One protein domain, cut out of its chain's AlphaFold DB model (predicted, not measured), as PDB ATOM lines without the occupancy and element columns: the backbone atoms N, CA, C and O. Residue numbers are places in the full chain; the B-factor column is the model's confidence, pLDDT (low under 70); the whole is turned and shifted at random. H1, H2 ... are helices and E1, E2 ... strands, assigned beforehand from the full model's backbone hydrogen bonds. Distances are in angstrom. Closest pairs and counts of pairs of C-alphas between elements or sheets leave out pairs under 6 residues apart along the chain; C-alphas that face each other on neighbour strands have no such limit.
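This is residues 23 to 73 of the 84 residues of the protein "Thiol-disulfide isomerase" of [Polyangium] brachysporum (UniProt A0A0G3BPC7). A two-stranded hairpin, E1 and E2, stands between two helices, with H1 on one side of it and H2 on the other. The helices stay clear of each other, and the link that joins them, residues 55 to 63, runs past the E2 edge of the hairpin. The printed part has 51 residues with two named strands and two named helices, in the order E1, E2, H1, H2; the sheet has the order E1 - E2, antiparallel, and the class is mixed, helices and strands. The whole is compact, with a radius of gyration of the C-alphas of 11.1 A and spans of 30 by 25 by 17 A.

E1, residues 25 to 30, and E2, residues 33 to 39, form a hairpin with a tight link of 2 residues. They are antiparallel at 166 degrees between their directions. N 28 and O 36 are within hydrogen-bond range at 2.9 A, as are N 35 and O 28 at 2.8 A. H1, residues 44 to 54, comes closest to E2 at the C-alphas of Arg 35 and Val 54, 6.2 A apart. Its closest C-alphas to E1 are those of Ile 28 and Val 54, at 7.7 A. H2, residues 64 to 73, comes closest to E2 at the C-alphas of Pro 34 and Val 70, 7.3 A apart. Its closest C-alphas to E1 are those of Val 29 and Val 70, at 7.5 A. H1 and H2 are apart. In both helices every O i to N i+4 pair is within hydrogen-bond range.

E1 begins at C-alpha 25 (214.925, 182.208, 289.442) and is 16.8 A long; E2 is 18.2 A long. H1 begins at C-alpha 44 (220.752, 169.866, 289.674) and is 15.4 A long. H2, 14.2 A long, ends at C-alpha 73 (222.061, 191.358, 298.869).

The two C-alphas farthest apart are those of Asp 45 and Pro 64, 30.9 A. The printed part has no cut. The link from E2 to H1 is tight, that from H1 to H2 is short with 9 residues, and no link is long. The mean pLDDT of the printed part is 92.7, and no printed residue is under 70.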
ATOM      1  N   PHE A  23     209.309 180.492 288.328       91.25
ATOM      2  CA  PHE A  23     210.210 179.895 289.315       91.25
ATOM      3  C   PHE A  23     210.786 178.543 288.869       91.25
ATOM      4  O   PHE A  23     210.101 177.759 288.206       91.25
ATOM      5  N   PRO A  24     212.013 178.200 289.309       92.56
ATOM      6  CA  PRO A  24     212.922 178.991 290.152       92.56
ATOM      7  C   PRO A  24     213.763 180.012 289.364       92.56
ATOM      8  O   PRO A  24     214.294 179.697 288.297       92.56
ATOM      9  N   VAL A  25     213.975 181.199 289.945       93.25
ATOM     10  CA  VAL A  25     214.925 182.208 289.442       93.25
ATOM     11  C   VAL A  25     216.234 182.139 290.214       93.25
ATOM     12  O   VAL A  25     216.253 182.018 291.436       93.25
ATOM     13  N   VAL A  26     217.349 182.216 289.490       94.38
ATOM     14  CA  VAL A  26     218.692 182.191 290.070       94.38
ATOM     15  C   VAL A  26     219.431 183.472 289.707       94.38
ATOM     16  O   VAL A  26     219.566 183.811 288.533       94.38
ATOM     17  N   LEU A  27     219.973 184.139 290.725       94.38
ATOM     18  CA  LEU A  27     220.968 185.200 290.594       94.38
ATOM     19  C   LEU A  27     222.346 184.643 290.961       94.38
ATOM     20  O   LEU A  27     222.523 184.055 292.027       94.38
ATOM     21  N   ILE A  28     223.339 184.844 290.092       95.12
ATOM     22  CA  ILE A  28     224.737 184.521 290.390       95.12
ATOM     23  C   ILE A  28     225.578 185.782 290.269       95.12
ATOM     24  O   ILE A  28     225.687 186.368 289.191       95.12
ATOM     25  N   VAL A  29     226.227 186.148 291.372       94.06
ATOM     26  CA  VAL A  29     227.128 187.298 291.469       94.06
ATOM     27  C   VAL A  29     228.563 186.804 291.600       94.06
ATOM     28  O   VAL A  29     228.862 185.923 292.408       94.06
ATOM     29  N   HIS A  30     229.470 187.374 290.810       92.50
ATOM     30  CA  HIS A  30     230.899 187.089 290.880       92.50
ATOM     31  C   HIS A  30     231.696 188.390 290.876       92.50
ATOM     32  O   HIS A  30     231.597 189.170 289.928       92.50
ATOM     33  N   LEU A  31     232.497 188.589 291.929       90.38
ATOM     34  CA  LEU A  31     233.267 189.816 292.180       90.38
ATOM     35  C   LEU A  31     232.384 191.077 292.189       90.38
ATOM     36  O   LEU A  31     232.742 192.096 291.614       90.38
ATOM     37  N   GLY A  32     231.207 190.985 292.815       91.00
ATOM     38  CA  GLY A  32     230.243 192.089 292.894       91.00
ATOM     39  C   GLY A  32     229.413 192.311 291.626       91.00
ATOM     40  O   GLY A  32     228.472 193.091 291.655       91.00
ATOM     41  N   GLU A  33     229.702 191.601 290.533       93.12
ATOM     42  CA  GLU A  33     228.997 191.771 289.262       93.12
ATOM     43  C   GLU A  33     228.032 190.607 288.989       93.12
ATOM     44  O   GLU A  33     228.432 189.438 289.111       93.12
ATOM     45  N   PRO A  34     226.778 190.875 288.577       95.25
ATOM     46  CA  PRO A  34     225.854 189.824 288.176       95.25
ATOM     47  C   PRO A  34     226.348 189.154 286.888       95.25
ATOM     48  O   PRO A  34     226.596 189.800 285.870       95.25
ATOM     49  N   ARG A  35     226.494 187.829 286.930       96.00
ATOM     50  CA  ARG A  35     226.905 186.987 285.790       96.00
ATOM     51  C   ARG A  35     225.746 186.214 285.179       96.00
ATOM     52  O   ARG A  35     225.853 185.725 284.056       96.00
ATOM     53  N   PHE A  36     224.675 186.046 285.944       95.50
ATOM     54  CA  PHE A  36     223.460 185.367 285.526       95.50
ATOM     55  C   PHE A  36     222.293 185.841 286.390       95.50
ATOM     56  O   PHE A  36     222.447 185.957 287.604       95.50
ATOM     57  N   PHE A  37     221.152 186.078 285.756       94.56
ATOM     58  CA  PHE A  37     219.878 186.361 286.393       94.56
ATOM     59  C   PHE A  37     218.794 185.825 285.466       94.56
ATOM     60  O   PHE A  37     218.741 186.216 284.299       94.56
ATOM     61  N   GLY A  38     217.993 184.882 285.951       93.38
ATOM     62  CA  GLY A  38     216.890 184.333 285.174       93.38
ATOM     63  C   GLY A  38     216.394 182.986 285.672       93.38
ATOM     64  O   GLY A  38     216.978 182.369 286.571       93.38
ATOM     65  N   THR A  39     215.302 182.539 285.061       94.19
ATOM     66  CA  THR A  39     214.661 181.258 285.352       94.19
ATOM     67  C   THR A  39     215.537 180.094 284.910       94.19
ATOM     68  O   THR A  39     216.164 180.112 283.846       94.19
ATOM     69  N   VAL A  40     215.576 179.054 285.737       93.31
ATOM     70  CA  VAL A  40     216.278 177.809 285.436       93.31
ATOM     71  C   VAL A  40     215.336 176.628 285.579       93.31
ATOM     72  O   VAL A  40     214.403 176.637 286.374       93.31
ATOM     73  N   MET A  41     215.619 175.555 284.845       92.56
ATOM     74  CA  MET A  41     214.952 174.288 285.120       92.56
ATOM     75  C   MET A  41     215.400 173.733 286.475       92.56
ATOM     76  O   MET A  41     216.591 173.835 286.792       92.56
ATOM     77  N   PRO A  42     214.499 173.093 287.250       92.50
ATOM     78  CA  PRO A  42     214.812 172.486 288.540       92.50
ATOM     79  C   PRO A  42     215.578 171.171 288.331       92.50
ATOM     80  O   PRO A  42     215.119 170.078 288.648       92.50
ATOM     81  N   ASN A  43     216.765 171.281 287.743       94.81
ATOM     82  CA  ASN A  43     217.672 170.187 287.453       94.81
ATOM     83  C   ASN A  43     219.050 170.517 288.038       94.81
ATOM     84  O   ASN A  43     219.698 171.498 287.662       94.81
ATOM     85  N   ALA A  44     219.503 169.664 288.955       93.38
ATOM     86  CA  ALA A  44     220.752 169.866 289.674       93.38
ATOM     87  C   ALA A  44     221.988 169.841 288.759       93.38
ATOM     88  O   ALA A  44     222.923 170.610 288.985       93.38
ATOM     89  N   ASP A  45     222.018 169.001 287.725       95.19
ATOM     90  CA  ASP A  45     223.165 168.901 286.816       95.19
ATOM     91  C   ASP A  45     223.297 170.139 285.929       95.19
ATOM     92  O   ASP A  45     224.401 170.676 285.772       95.19
ATOM     93  N   THR A  46     222.169 170.657 285.434       91.44
ATOM     94  CA  THR A  46     222.114 171.929 284.702       91.44
ATOM     95  C   THR A  46     222.604 173.081 285.573       91.44
ATOM     96  O   THR A  46     223.461 173.855 285.139       91.44
ATOM     97  N   LEU A  47     222.143 173.169 286.825       92.69
ATOM     98  CA  LEU A  47     222.598 174.203 287.756       92.69
ATOM     99  C   LEU A  47     224.104 174.084 288.050       92.69
ATOM    100  O   LEU A  47     224.820 175.085 288.046       92.69
ATOM    101  N   ARG A  48     224.629 172.866 288.240       93.56
ATOM    102  CA  ARG A  48     226.074 172.639 288.434       93.56
ATOM    103  C   ARG A  48     226.892 173.098 287.227       93.56
ATOM    104  O   ARG A  48     227.963 173.677 287.404       93.56
ATOM    105  N   LEU A  49     226.418 172.844 286.006       93.31
ATOM    106  CA  LEU A  49     227.075 173.328 284.789       93.31
ATOM    107  C   LEU A  49     227.027 174.860 284.698       93.31
ATOM    108  O   LEU A  49     228.051 175.485 284.411       93.31
ATOM    109  N   LEU A  50     225.875 175.462 285.009       93.12
ATOM    110  CA  LEU A  50     225.704 176.912 285.057       93.12
ATOM    111  C   LEU A  50     226.726 177.555 286.004       93.12
ATOM    112  O   LEU A  50     227.464 178.442 285.577       93.12
ATOM    113  N   LEU A  51     226.835 177.044 287.234       92.50
ATOM    114  CA  LEU A  51     227.781 177.526 288.245       92.50
ATOM    115  C   LEU A  51     229.239 177.413 287.779       92.50
ATOM    116  O   LEU A  51     229.998 178.371 287.907       92.50
ATOM    117  N   ARG A  52     229.630 176.278 287.180       92.81
ATOM    118  CA  ARG A  52     230.993 176.084 286.649       92.81
ATOM    119  C   ARG A  52     231.340 177.058 285.525       92.81
ATOM    120  O   ARG A  52     232.473 177.514 285.442       92.81
ATOM    121  N   SER A  53     230.373 177.382 284.673       92.38
ATOM    122  CA  SER A  53     230.586 178.291 283.538       92.38
ATOM    123  C   SER A  53     230.589 179.777 283.918       92.38
ATOM    124  O   SER A  53     231.050 180.606 283.137       92.38
ATOM    125  N   VAL A  54     230.080 180.139 285.102       90.56
ATOM    126  CA  VAL A  54     229.834 181.541 285.468       90.56
ATOM    127  C   VAL A  54     231.115 182.368 285.591       90.56
ATOM    128  O   VAL A  54     231.107 183.541 285.233       90.56
ATOM    129  N   ALA A  55     232.218 181.765 286.049       84.94
ATOM    130  CA  ALA A  55     233.481 182.475 286.262       84.94
ATOM    131  C   ALA A  55     234.092 183.002 284.952       84.94
ATOM    132  O   ALA A  55     234.805 183.998 284.958       84.94
ATOM    133  N   SER A  56     233.786 182.356 283.823       89.38
ATOM    134  CA  SER A  56     234.223 182.779 282.490       89.38
ATOM    135  C   SER A  56     233.178 183.606 281.735       89.38
ATOM    136  O   SER A  56     233.425 184.001 280.596       89.38
ATOM    137  N   ARG A  57     231.993 183.846 282.314       92.38
ATOM    138  CA  ARG A  57     230.963 184.674 281.677       92.38
ATOM    139  C   ARG A  57     231.286 186.155 281.829       92.38
ATOM    140  O   ARG A  57     231.740 186.611 282.881       92.38
ATOM    141  N   GLN A  58     230.978 186.921 280.788       93.69
ATOM    142  CA  GLN A  58     230.939 188.375 280.898       93.69
ATOM    143  C   GLN A  58     229.829 188.795 281.877       93.69
ATOM    144  O   GLN A  58     228.866 188.041 282.056       93.69
ATOM    145  N   PRO A  59     229.959 189.962 282.528       94.50
ATOM    146  CA  PRO A  59     228.870 190.530 283.310       94.50
ATOM    147  C   PRO A  59     227.617 190.676 282.451       94.50
ATOM    148  O   PRO A  59     227.705 190.880 281.235       94.50
ATOM    149  N   LEU A  60     226.449 190.592 283.083       94.31
ATOM    150  CA  LEU A  60     225.214 190.978 282.415       94.31
ATOM    151  C   LEU A  60     225.279 192.453 282.009       94.31
ATOM    152  O   LEU A  60     226.015 193.252 282.596       94.31
ATOM    153  N   ARG A  61     224.501 192.813 280.984       92.38
ATOM    154  CA  ARG A  61     224.358 194.215 280.589       92.38
ATOM    155  C   ARG A  61     223.908 195.030 281.814       92.38
ATOM    156  O   ARG A  61     223.062 194.536 282.558       92.38
ATOM    157  N   PRO A  62     224.437 196.253 282.014       87.38
ATOM    158  CA  PRO A  62     224.033 197.089 283.133       87.38
ATOM    159  C   PRO A  62     222.519 197.299 283.155       87.38
ATOM    160  O   PRO A  62     221.944 197.792 282.184       87.38
ATOM    161  N   ASP A  63     221.918 196.932 284.278       91.44
ATOM    162  CA  ASP A  63     220.518 197.150 284.619       91.44
ATOM    163  C   ASP A  63     220.493 197.768 286.029       91.44
ATOM    164  O   ASP A  63     221.014 197.147 286.964       91.44
ATOM    165  N   PRO A  64     219.960 198.993 286.198       91.19
ATOM    166  CA  PRO A  64     219.921 199.661 287.496       91.19
ATOM    167  C   PRO A  64     219.173 198.880 288.583       91.19
ATOM    168  O   PRO A  64     219.623 198.883 289.728       91.19
ATOM    169  N   ALA A  65     218.069 198.206 288.247       91.31
ATOM    170  CA  ALA A  65     217.272 197.462 289.219       91.31
ATOM    171  C   ALA A  65     218.025 196.209 289.686       91.31
ATOM    172  O   ALA A  65     218.142 195.951 290.885       91.31
ATOM    173  N   LEU A  66     218.651 195.488 288.752       93.25
ATOM    174  CA  LEU A  66     219.505 194.349 289.092       93.25
ATOM    175  C   LEU A  66     220.743 194.764 289.895       93.25
ATOM    176  O   LEU A  66     221.142 194.059 290.820       93.25
ATOM    177  N   ALA A  67     221.349 195.908 289.571       92.50
ATOM    178  CA  ALA A  67     222.478 196.438 290.327       92.50
ATOM    179  C   ALA A  67     222.087 196.794 291.772       92.50
ATOM    180  O   ALA A  67     222.830 196.467 292.697       92.50
ATOM    181  N   ALA A  68     220.916 197.411 291.971       92.25
ATOM    182  CA  ALA A  68     220.389 197.723 293.298       92.25
ATOM    183  C   ALA A  68     220.122 196.454 294.124       92.25
ATOM    184  O   ALA A  68     220.568 196.375 295.269       92.25
ATOM    185  N   LEU A  69     219.497 195.434 293.521       92.50
ATOM    186  CA  LEU A  69     219.288 194.132 294.160       92.50
ATOM    187  C   LEU A  69     220.621 193.501 294.598       92.50
ATOM    188  O   LEU A  69     220.757 193.053 295.734       92.50
ATOM    189  N   VAL A  70     221.631 193.485 293.720       93.69
ATOM    190  CA  VAL A  70     222.957 192.939 294.052       93.69
ATOM    191  C   VAL A  70     223.599 193.695 295.217       93.69
ATOM    192  O   VAL A  70     224.137 193.051 296.115       93.69
ATOM    193  N   ALA A  71     223.537 195.029 295.228       92.25
ATOM    194  CA  ALA A  71     224.088 195.830 296.319       92.25
ATOM    195  C   ALA A  71     223.413 195.497 297.660       92.25
ATOM    196  O   ALA A  71     224.107 195.165 298.620       92.25
ATOM    197  N   ALA A  72     222.076 195.477 297.695       90.75
ATOM    198  CA  ALA A  72     221.313 195.139 298.896       90.75
ATOM    199  C   ALA A  72     221.647 193.728 299.417       90.75
ATOM    200  O   ALA A  72     221.931 193.538 300.599       90.75
ATOM    201  N   LEU A  73     221.715 192.739 298.519       90.69
ATOM    202  CA  LEU A  73     222.061 191.358 298.869       90.69
ATOM    203  C   LEU A  73     223.483 191.218 299.431       90.69
ATOM    204  O   LEU A  73     223.715 190.395 300.323       90.69
TER     205      LEU A  73